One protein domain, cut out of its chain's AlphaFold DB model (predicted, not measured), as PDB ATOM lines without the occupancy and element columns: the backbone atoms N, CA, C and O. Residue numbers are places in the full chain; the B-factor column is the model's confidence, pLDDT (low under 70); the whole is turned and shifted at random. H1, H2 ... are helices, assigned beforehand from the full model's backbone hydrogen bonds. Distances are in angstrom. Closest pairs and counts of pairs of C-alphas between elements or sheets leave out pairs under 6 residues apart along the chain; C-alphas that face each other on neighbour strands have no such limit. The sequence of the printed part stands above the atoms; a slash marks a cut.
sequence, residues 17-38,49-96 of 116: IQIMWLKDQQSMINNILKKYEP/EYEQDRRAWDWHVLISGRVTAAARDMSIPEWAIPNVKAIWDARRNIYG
ATOM      1  N   ILE A  17     220.223 253.824 168.729       94.44
ATOM      2  CA  ILE A  17     218.843 253.701 169.215       94.44
ATOM      3  C   ILE A  17     217.812 253.635 168.076       94.44
ATOM      4  O   ILE A  17     216.863 252.863 168.156       94.44
ATOM      5  N   GLN A  18     218.027 254.377 166.986       94.56
ATOM      6  CA  GLN A  18     217.166 254.338 165.802       94.56
ATOM      7  C   GLN A  18     217.307 252.990 165.083       94.56
ATOM      8  O   GLN A  18     216.311 252.394 164.691       94.56
ATOM      9  N   ILE A  19     218.533 252.464 164.972       94.69
ATOM     10  CA  ILE A  19     218.786 251.140 164.382       94.69
ATOM     11  C   ILE A  19     218.119 250.033 165.207       94.69
ATOM     12  O   ILE A  19     217.521 249.121 164.637       94.69
ATOM     13  N   MET A  20     218.218 250.092 166.538       95.81
ATOM     14  CA  MET A  20     217.556 249.129 167.425       95.81
ATOM     15  C   MET A  20     216.040 249.197 167.258       95.81
ATOM     16  O   MET A  20     215.411 248.172 167.007       95.81
ATOM     17  N   TRP A  21     215.476 250.404 167.259       96.25
ATOM     18  CA  TRP A  21     214.049 250.594 167.043       96.25
ATOM     19  C   TRP A  21     213.576 250.044 165.691       96.25
ATOM     20  O   TRP A  21     212.561 249.354 165.640       96.25
ATOM     21  N   LEU A  22     214.325 250.263 164.603       95.50
ATOM     22  CA  LEU A  22     213.991 249.718 163.280       95.50
ATOM     23  C   LEU A  22     213.944 248.184 163.277       95.50
ATOM     24  O   LEU A  22     213.038 247.591 162.688       95.50
ATOM     25  N   LYS A  23     214.890 247.531 163.963       94.94
ATOM     26  CA  LYS A  23     214.899 246.067 164.116       94.94
ATOM     27  C   LYS A  23     213.700 245.576 164.927       94.94
ATOM     28  O   LYS A  23     213.090 244.567 164.561       94.94
ATOM     29  N   ASP A  24     213.336 246.301 165.978       96.69
ATOM     30  CA  ASP A  24     212.171 245.980 166.803       96.69
ATOM     31  C   ASP A  24     210.871 246.127 166.002       96.69
ATOM     32  O   ASP A  24     210.029 245.226 166.034       96.69
ATOM     33  N   GLN A  25     210.734 247.188 165.197       95.69
ATOM     34  CA  GLN A  25     209.578 247.364 164.312       95.69
ATOM     35  C   GLN A  25     209.484 246.254 163.267       95.69
ATOM     36  O   GLN A  25     208.409 245.687 163.079       95.69
ATOM     37  N   GLN A  26     210.598 245.882 162.624       94.00
ATOM     38  CA  GLN A  26     210.612 244.769 161.672       94.00
ATOM     39  C   GLN A  26     210.160 243.459 162.336       94.00
ATOM     40  O   GLN A  26     209.379 242.700 161.761       94.00
ATOM     41  N   SER A  27     210.617 243.206 163.564       95.25
ATOM     42  CA  SER A  27     210.265 242.007 164.331       95.25
ATOM     43  C   SER A  27     208.786 242.002 164.734       95.25
ATOM     44  O   SER A  27     208.108 240.984 164.587       95.25
ATOM     45  N   MET A  28     208.258 243.147 165.175       95.38
ATOM     46  CA  MET A  28     206.836 243.331 165.469       95.38
ATOM     47  C   MET A  28     205.973 243.081 164.225       95.38
ATOM     48  O   MET A  28     205.026 242.298 164.299       95.38
ATOM     49  N   ILE A  29     206.307 243.694 163.083       94.62
ATOM     50  CA  ILE A  29     205.573 243.515 161.818       94.62
ATOM     51  C   ILE A  29     205.572 242.035 161.415       94.62
ATOM     52  O   ILE A  29     204.516 241.482 161.115       94.62
ATOM     53  N   ASN A  30     206.722 241.361 161.492       92.75
ATOM     54  CA  ASN A  30     206.827 239.935 161.176       92.75
ATOM     55  C   ASN A  30     205.950 239.064 162.090       92.75
ATOM     56  O   ASN A  30     205.341 238.100 161.628       92.75
ATOM     57  N   ASN A  31     205.851 239.394 163.380       92.38
ATOM     58  CA  ASN A  31     204.986 238.668 164.312       92.38
ATOM     59  C   ASN A  31     203.498 238.896 164.025       92.38
ATOM     60  O   ASN A  31     202.711 237.955 164.099       92.38
ATOM     61  N   ILE A  32     203.113 240.117 163.651       91.56
ATOM     62  CA  ILE A  32     201.746 240.437 163.219       91.56
ATOM     63  C   ILE A  32     201.401 239.656 161.947       91.56
ATOM     64  O   ILE A  32     200.334 239.046 161.871       91.56
ATOM     65  N   LEU A  33     202.325 239.595 160.985       90.75
ATOM     66  CA  LEU A  33     202.143 238.840 159.748       90.75
ATOM     67  C   LEU A  33     201.917 237.352 159.989       90.75
ATOM     68  O   LEU A  33     201.073 236.775 159.323       90.75
ATOM     69  N   LYS A  34     202.577 236.725 160.967       89.69
ATOM     70  CA  LYS A  34     202.298 235.315 161.304       89.69
ATOM     71  C   LYS A  34     200.834 235.068 161.677       89.69
ATOM     72  O   LYS A  34     200.328 233.982 161.436       89.69
ATOM     73  N   LYS A  35     200.166 236.064 162.269       87.50
ATOM     74  CA  LYS A  35     198.767 235.961 162.696       87.50
ATOM     75  C   LYS A  35     197.782 236.233 161.561       87.50
ATOM     76  O   LYS A  35     196.778 235.537 161.459       87.50
ATOM     77  N   TYR A  36     198.023 237.275 160.768       87.06
ATOM     78  CA  TYR A  36     197.056 237.742 159.762       87.06
ATOM     79  C   TYR A  36     197.351 237.230 158.349       87.06
ATOM     80  O   TYR A  36     196.436 237.102 157.542       87.06
ATOM     81  N   GLU A  37     198.601 236.857 158.087       88.06
ATOM     82  CA  GLU A  37     199.069 236.211 156.863       88.06
ATOM     83  C   GLU A  37     199.825 234.903 157.208       88.06
ATOM     84  O   GLU A  37     201.046 234.794 156.996       88.06
ATOM     85  N   PRO A  38     199.126 233.928 157.833       88.25
ATOM     86  CA  PRO A  38     199.711 232.655 158.230       88.25
ATOM     87  C   PRO A  38     200.144 231.838 157.012       88.25
ATOM     88  O   PRO A  38     199.626 232.003 155.900       88.25
ATOM     89  N   GLU A  49     188.036 234.192 152.853       79.44
ATOM     90  CA  GLU A  49     189.204 234.853 152.270       79.44
ATOM     91  C   GLU A  49     189.015 236.374 152.195       79.44
ATOM     92  O   GLU A  49     189.945 237.123 152.491       79.44
ATOM     93  N   TYR A  50     187.794 236.843 151.914       81.50
ATOM     94  CA  TYR A  50     187.492 238.270 151.869       81.50
ATOM     95  C   TYR A  50     187.627 238.918 153.251       81.50
ATOM     96  O   TYR A  50     188.259 239.966 153.391       81.50
ATOM     97  N   GLU A  51     187.072 238.301 154.296       83.00
ATOM     98  CA  GLU A  51     187.170 238.837 155.658       83.00
ATOM     99  C   GLU A  51     188.611 238.765 156.189       83.00
ATOM    100  O   GLU A  51     189.041 239.648 156.939       83.00
ATOM    101  N   GLN A  52     189.389 237.755 155.782       82.62
ATOM    102  CA  GLN A  52     190.816 237.694 156.090       82.62
ATOM    103  C   GLN A  52     191.586 238.830 155.410       82.62
ATOM    104  O   GLN A  52     192.336 239.537 156.089       82.62
ATOM    105  N   ASP A  53     191.373 239.047 154.115       84.50
ATOM    106  CA  ASP A  53     192.041 240.099 153.351       84.50
ATOM    107  C   ASP A  53     191.629 241.495 153.824       84.50
ATOM    108  O   ASP A  53     192.478 242.376 153.962       84.50
ATOM    109  N   ARG A  54     190.358 241.690 154.191       85.62
ATOM    110  CA  ARG A  54     189.870 242.928 154.816       85.62
ATOM    111  C   ARG A  54     190.556 243.190 156.155       85.62
ATOM    112  O   ARG A  54     191.004 244.304 156.414       85.62
ATOM    113  N   ARG A  55     190.695 242.173 157.012       85.81
ATOM    114  CA  ARG A  55     191.419 242.319 158.288       85.81
ATOM    115  C   ARG A  55     192.897 242.602 158.062       85.81
ATOM    116  O   ARG A  55     193.447 243.473 158.732       85.81
ATOM    117  N   ALA A  56     193.541 241.891 157.140       86.06
ATOM    118  CA  ALA A  56     194.919 242.167 156.750       86.06
ATOM    119  C   ALA A  56     195.069 243.612 156.243       86.06
ATOM    120  O   ALA A  56     196.036 244.289 156.601       86.06
ATOM    121  N   TRP A  57     194.071 244.108 155.500       88.50
ATOM    122  CA  TRP A  57     193.992 245.492 155.044       88.50
ATOM    123  C   TRP A  57     193.976 246.488 156.208       88.50
ATOM    124  O   TRP A  57     194.860 247.337 156.328       88.50
ATOM    125  N   ASP A  58     193.019 246.343 157.118       89.81
ATOM    126  CA  ASP A  58     192.879 247.229 158.276       89.81
ATOM    127  C   ASP A  58     194.162 247.268 159.128       89.81
ATOM    128  O   ASP A  58     194.605 248.331 159.581       89.81
ATOM    129  N   TRP A  59     194.800 246.108 159.319       90.31
ATOM    130  CA  TRP A  59     196.020 246.007 160.114       90.31
ATOM    131  C   TRP A  59     197.232 246.646 159.448       90.31
ATOM    132  O   TRP A  59     198.000 247.305 160.156       90.31
ATOM    133  N   HIS A  60     197.427 246.518 158.130       89.50
ATOM    134  CA  HIS A  60     198.555 247.215 157.500       89.50
ATOM    135  C   HIS A  60     198.391 248.732 157.594       89.50
ATOM    136  O   HIS A  60     199.381 249.408 157.874       89.50
ATOM    137  N   VAL A  61     197.169 249.267 157.454       91.56
ATOM    138  CA  VAL A  61     196.918 250.716 157.542       91.56
ATOM    139  C   VAL A  61     197.278 251.209 158.939       91.56
ATOM    140  O   VAL A  61     198.050 252.158 159.100       91.56
ATOM    141  N   LEU A  62     196.764 250.524 159.963       94.00
ATOM    142  CA  LEU A  62     196.981 250.891 161.357       94.00
ATOM    143  C   LEU A  62     198.459 250.796 161.761       94.00
ATOM    144  O   LEU A  62     198.967 251.681 162.453       94.00
ATOM    145  N   ILE A  63     199.167 249.750 161.330       94.81
ATOM    146  CA  ILE A  63     200.592 249.585 161.640       94.81
ATOM    147  C   ILE A  63     201.446 250.592 160.873       94.81
ATOM    148  O   ILE A  63     202.351 251.167 161.473       94.81
ATOM    149  N   SER A  64     201.121 250.885 159.611       94.50
ATOM    150  CA  SER A  64     201.804 251.931 158.835       94.50
ATOM    151  C   SER A  64     201.728 253.275 159.555       94.50
ATOM    152  O   SER A  64     202.757 253.888 159.821       94.50
ATOM    153  N   GLY A  65     200.525 253.688 159.975       94.56
ATOM    154  CA  GLY A  65     200.338 254.942 160.708       94.56
ATOM    155  C   GLY A  65     201.139 255.000 162.012       94.56
ATOM    156  O   GLY A  65     201.800 256.000 162.288       94.56
ATOM    157  N   ARG A  66     201.139 253.913 162.796       95.19
ATOM    158  CA  ARG A  66     201.900 253.829 164.056       95.19
ATOM    159  C   ARG A  66     203.408 253.919 163.841       95.19
ATOM    160  O   ARG A  66     204.072 254.678 164.543       95.19
ATOM    161  N   VAL A  67     203.941 253.155 162.888       95.69
ATOM    162  CA  VAL A  67     205.380 253.113 162.595       95.69
ATOM    163  C   VAL A  67     205.850 254.467 162.062       95.69
ATOM    164  O   VAL A  67     206.863 254.979 162.530       95.69
ATOM    165  N   THR A  68     205.096 255.096 161.158       95.75
ATOM    166  CA  THR A  68     205.426 256.429 160.631       95.75
ATOM    167  C   THR A  68     205.391 257.507 161.716       95.75
ATOM    168  O   THR A  68     206.302 258.333 161.780       95.75
ATOM    169  N   ALA A  69     204.378 257.503 162.588       95.50
ATOM    170  CA  ALA A  69     204.284 258.472 163.679       95.50
ATOM    171  C   ALA A  69     205.462 258.342 164.659       95.50
ATOM    172  O   ALA A  69     206.154 259.321 164.923       95.50
ATOM    173  N   ALA A  70     205.758 257.125 165.118       96.00
ATOM    174  CA  ALA A  70     206.868 256.887 166.038       96.00
ATOM    175  C   ALA A  70     208.243 257.173 165.400       96.00
ATOM    176  O   ALA A  70     209.135 257.704 166.061       96.00
ATOM    177  N   ALA A  71     208.418 256.890 164.105       95.06
ATOM    178  CA  ALA A  71     209.632 257.259 163.379       95.06
ATOM    179  C   ALA A  71     209.854 258.780 163.365       95.06
ATOM    180  O   ALA A  71     210.985 259.238 163.547       95.06
ATOM    181  N   ARG A  72     208.778 259.560 163.199       94.62
ATOM    182  CA  ARG A  72     208.827 261.026 163.239       94.62
ATOM    183  C   ARG A  72     209.271 261.537 164.608       94.62
ATOM    184  O   ARG A  72     210.145 262.399 164.660       94.62
ATOM    185  N   ASP A  73     208.743 260.969 165.691       95.69
ATOM    186  CA  ASP A  73     209.144 261.328 167.060       95.69
ATOM    187  C   ASP A  73     210.633 261.043 167.318       95.69
ATOM    188  O   ASP A  73     211.307 261.775 168.042       95.69
ATOM    189  N   MET A  74     211.182 260.015 166.665       94.12
ATOM    190  CA  MET A  74     212.597 259.643 166.747       94.12
ATOM    191  C   MET A  74     213.494 260.342 165.716       94.12
ATOM    192  O   MET A  74     214.685 260.025 165.635       94.12
ATOM    193  N   SER A  75     212.952 261.269 164.917       93.94
ATOM    194  CA  SER A  75     213.663 261.930 163.809       93.94
ATOM    195  C   SER A  75     214.326 260.940 162.838       93.94
ATOM    196  O   SER A  75     215.425 261.174 162.334       93.94
ATOM    197  N   ILE A  76     213.675 259.798 162.603       93.56
ATOM    198  CA  ILE A  76     214.101 258.811 161.609       93.56
ATOM    199  C   ILE A  76     213.681 259.324 160.224       93.56
ATOM    200  O   ILE A  76     212.523 259.705 160.044       93.56
ATOM    201  N   PRO A  77     214.591 259.351 159.236       91.94
ATOM    202  CA  PRO A  77     214.261 259.812 157.898       91.94
ATOM    203  C   PRO A  77     213.295 258.847 157.205       91.94
ATOM    204  O   PRO A  77     213.382 257.633 157.384       91.94
ATOM    205  N   GLU A  78     212.418 259.387 156.357       91.31
ATOM    206  CA  GLU A  78     211.345 258.623 155.703       91.31
ATOM    207  C   GLU A  78     211.845 257.396 154.936       91.31
ATOM    208  O   GLU A  78     211.225 256.338 154.999       91.31
ATOM    209  N   TRP A  79     213.004 257.499 154.279       90.50
ATOM    210  CA  TRP A  79     213.596 256.391 153.525       90.50
ATOM    211  C   TRP A  79     213.965 255.181 154.398       90.50
ATOM    212  O   TRP A  79     214.093 254.077 153.875       90.50
ATOM    213  N   ALA A  80     214.153 255.377 155.706       92.12
ATOM    214  CA  ALA A  80     214.495 254.316 156.649       92.12
ATOM    215  C   ALA A  80     213.262 253.691 157.316       92.12
ATOM    216  O   ALA A  80     213.387 252.661 157.977       92.12
ATOM    217  N   ILE A  81     212.080 254.301 157.178       93.62
ATOM    218  CA  ILE A  81     210.853 253.810 157.806       93.62
ATOM    219  C   ILE A  81     210.444 252.485 157.136       93.62
ATOM    220  O   ILE A  81     210.355 252.427 155.908       93.62
ATOM    221  N   PRO A  82     210.161 251.414 157.905       93.56
ATOM    222  CA  PRO A  82     209.712 250.148 157.338       93.56
ATOM    223  C   PRO A  82     208.452 250.315 156.482       93.56
ATOM    224  O   PRO A  82     207.415 250.779 156.958       93.56
ATOM    225  N   ASN A  83     208.522 249.881 155.223       93.06
ATOM    226  CA  ASN A  83     207.364 249.871 154.336       93.06
ATOM    227  C   ASN A  83     206.481 248.653 154.644       93.06
ATOM    228  O   ASN A  83     206.681 247.563 154.104       93.06
ATOM    229  N   VAL A  84     205.500 248.848 155.526       93.38
ATOM    230  CA  VAL A  84     204.609 247.786 156.019       93.38
ATOM    231  C   VAL A  84     203.874 247.087 154.875       93.38
ATOM    232  O   VAL A  84     203.819 245.859 154.866       93.38
ATOM    233  N   LYS A  85     203.367 247.838 153.885       91.75
ATOM    234  CA  LYS A  85     202.669 247.248 152.735       91.75
ATOM    235  C   LYS A  85     203.597 246.350 151.920       91.75
ATOM    236  O   LYS A  85     203.221 245.228 151.607       91.75
ATOM    237  N   ALA A  86     204.813 246.806 151.621       92.62
ATOM    238  CA  ALA A  86     205.774 246.010 150.858       92.62
ATOM    239  C   ALA A  86     206.163 244.714 151.587       92.62
ATOM    240  O   ALA A  86     206.272 243.664 150.958       92.62
ATOM    241  N   ILE A  87     206.325 244.765 152.914       93.62
ATOM    242  CA  ILE A  87     206.597 243.571 153.729       93.62
ATOM    243  C   ILE A  87     205.400 242.604 153.669       93.62
ATOM    244  O   ILE A  87     205.586 241.394 153.532       93.62
ATOM    245  N   TRP A  88     204.173 243.129 153.722       92.56
ATOM    246  CA  TRP A  88     202.949 242.330 153.623       92.56
ATOM    247  C   TRP A  88     202.787 241.673 152.249       92.56
ATOM    248  O   TRP A  88     202.564 240.466 152.159       92.56
ATOM    249  N   ASP A  89     202.963 242.444 151.176       92.56
ATOM    250  CA  ASP A  89     202.894 241.951 149.801       92.56
ATOM    251  C   ASP A  89     203.970 240.883 149.552       92.56
ATOM    252  O   ASP A  89     203.692 239.844 148.958       92.56
ATOM    253  N   ALA A  90     205.191 241.084 150.064       93.50
ATOM    254  CA  ALA A  90     206.258 240.090 149.972       93.50
ATOM    255  C   ALA A  90     205.869 238.770 150.653       93.50
ATOM    256  O   ALA A  90     206.082 237.697 150.090       93.50
ATOM    257  N   ARG A  91     205.246 238.839 151.837       92.12
ATOM    258  CA  ARG A  91     204.752 237.659 152.557       92.12
ATOM    259  C   ARG A  91     203.693 236.905 151.757       92.12
ATOM    260  O   ARG A  91     203.788 235.689 151.630       92.12
ATOM    261  N   ARG A  92     202.723 237.615 151.183       91.31
ATOM    262  CA  ARG A  92     201.681 237.010 150.343       91.31
ATOM    263  C   ARG A  92     202.237 236.392 149.066       91.31
ATOM    264  O   ARG A  92     201.808 235.307 148.678       91.31
ATOM    265  N   ASN A  93     203.224 237.037 148.447       93.06
ATOM    266  CA  ASN A  93     203.892 236.523 147.254       93.06
ATOM    267  C   ASN A  93     204.645 235.217 147.527       93.06
ATOM    268  O   ASN A  93     204.583 234.311 146.701       93.06
ATOM    269  N   ILE A  94     205.286 235.076 148.695       92.81
ATOM    270  CA  ILE A  94     205.902 233.805 149.126       92.81
ATOM    271  C   ILE A  94     204.866 232.668 149.150       92.81
ATOM    272  O   ILE A  94     205.208 231.519 148.886       92.81
ATOM    273  N   TYR A  95     203.600 232.992 149.416       89.69
ATOM    274  CA  TYR A  95     202.492 232.039 149.497       89.69
ATOM    275  C   TYR A  95     201.618 231.964 148.246       89.69
ATOM    276  O   TYR A  95     200.577 231.315 148.276       89.69
ATOM    277  N   GLY A  96     202.016 232.610 147.147       88.69
ATOM    278  CA  GLY A  96     201.272 232.568 145.887       88.69
ATOM    279  C   GLY A  96     199.939 233.328 145.889       88.69
ATOM    280  O   GLY A  96     199.172 233.180 144.945       88.69
TER     281      GLY A  96
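AT A GLANCE: This is residues 17 to 38 and 49 to 96 of the 116 residues of an uncharacterized protein of Puccinia graminis f. sp. tritici (UniProt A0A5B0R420). Two long helices, H1 and H2, lie side by side and run opposite ways, and a shorter third helix, H3, packs slantwise on both, the three centres making a triangle. After H2 the link of residues 74 to 83 folds back to bring the chain to H3. The printed part has 70 residues with three named helices, in the order H1, H2, H3, and no named strand; the class is all helix. The whole is compact, with a radius of gyration of the C-alphas of 12.6 A, and its outline is elongated, with spans of 38 by 19 by 18 A.

IN THESE COORDINATES: The printed part begins with H1, residues 17 to 36, whose first C-alpha, that of Ile 17, stands at (218.843, 253.701, 169.215); H1 is 28.6 A long from first to last C-alpha. After the cut comes H2, residues 49 to 73, the longest helix with 25 residues and 36.3 A from first to last C-alpha; C-alpha 49 is at (189.204, 234.853, 152.270). H3, residues 84 to 94, measures 15.6 A and ends at C-alpha 94, at (205.902, 233.805, 149.126).

HOW THE PARTS SIT: H1 and H2 touch, and their closest C-alphas are those of Tyr 36 and Ala 56, 5.8 A apart. They run opposite ways at a shallow tilt of 10 degrees. H1 and H3 only just touch, with 3 pairs of C-alphas within 8 A, and H1 does so with residues 29 to 33 alone. The closest C-alphas there are those of Leu 33 and Trp 88, 7.1 A apart. H1 and H3 run the same way at a steep tilt of 48 degrees. H2 and H3 form a helical hairpin and run opposite ways at a steep tilt of 39 degrees. H2 touches H3 with residues 60 to 64 alone, and the closest C-alphas are those of Ser 64 and Val 84, 5.7 A apart. In H2 and H3 every O i to N i+4 pair is within hydrogen-bond range; in H1 15 of 16 are.

THE WHOLE: The two C-alphas farthest apart are those of Ile 17 and Tyr 50, at 39.0 A. Residues 39 to 48 are cut out and not printed, and C-alphas 38 and 49 are 12.3 A apart across this cut, which lies in the link from H1 to H2. The link from H2 to H3 has 10 residues and is short. The mean pLDDT of the printed part is 91.9, and no printed residue is under 70.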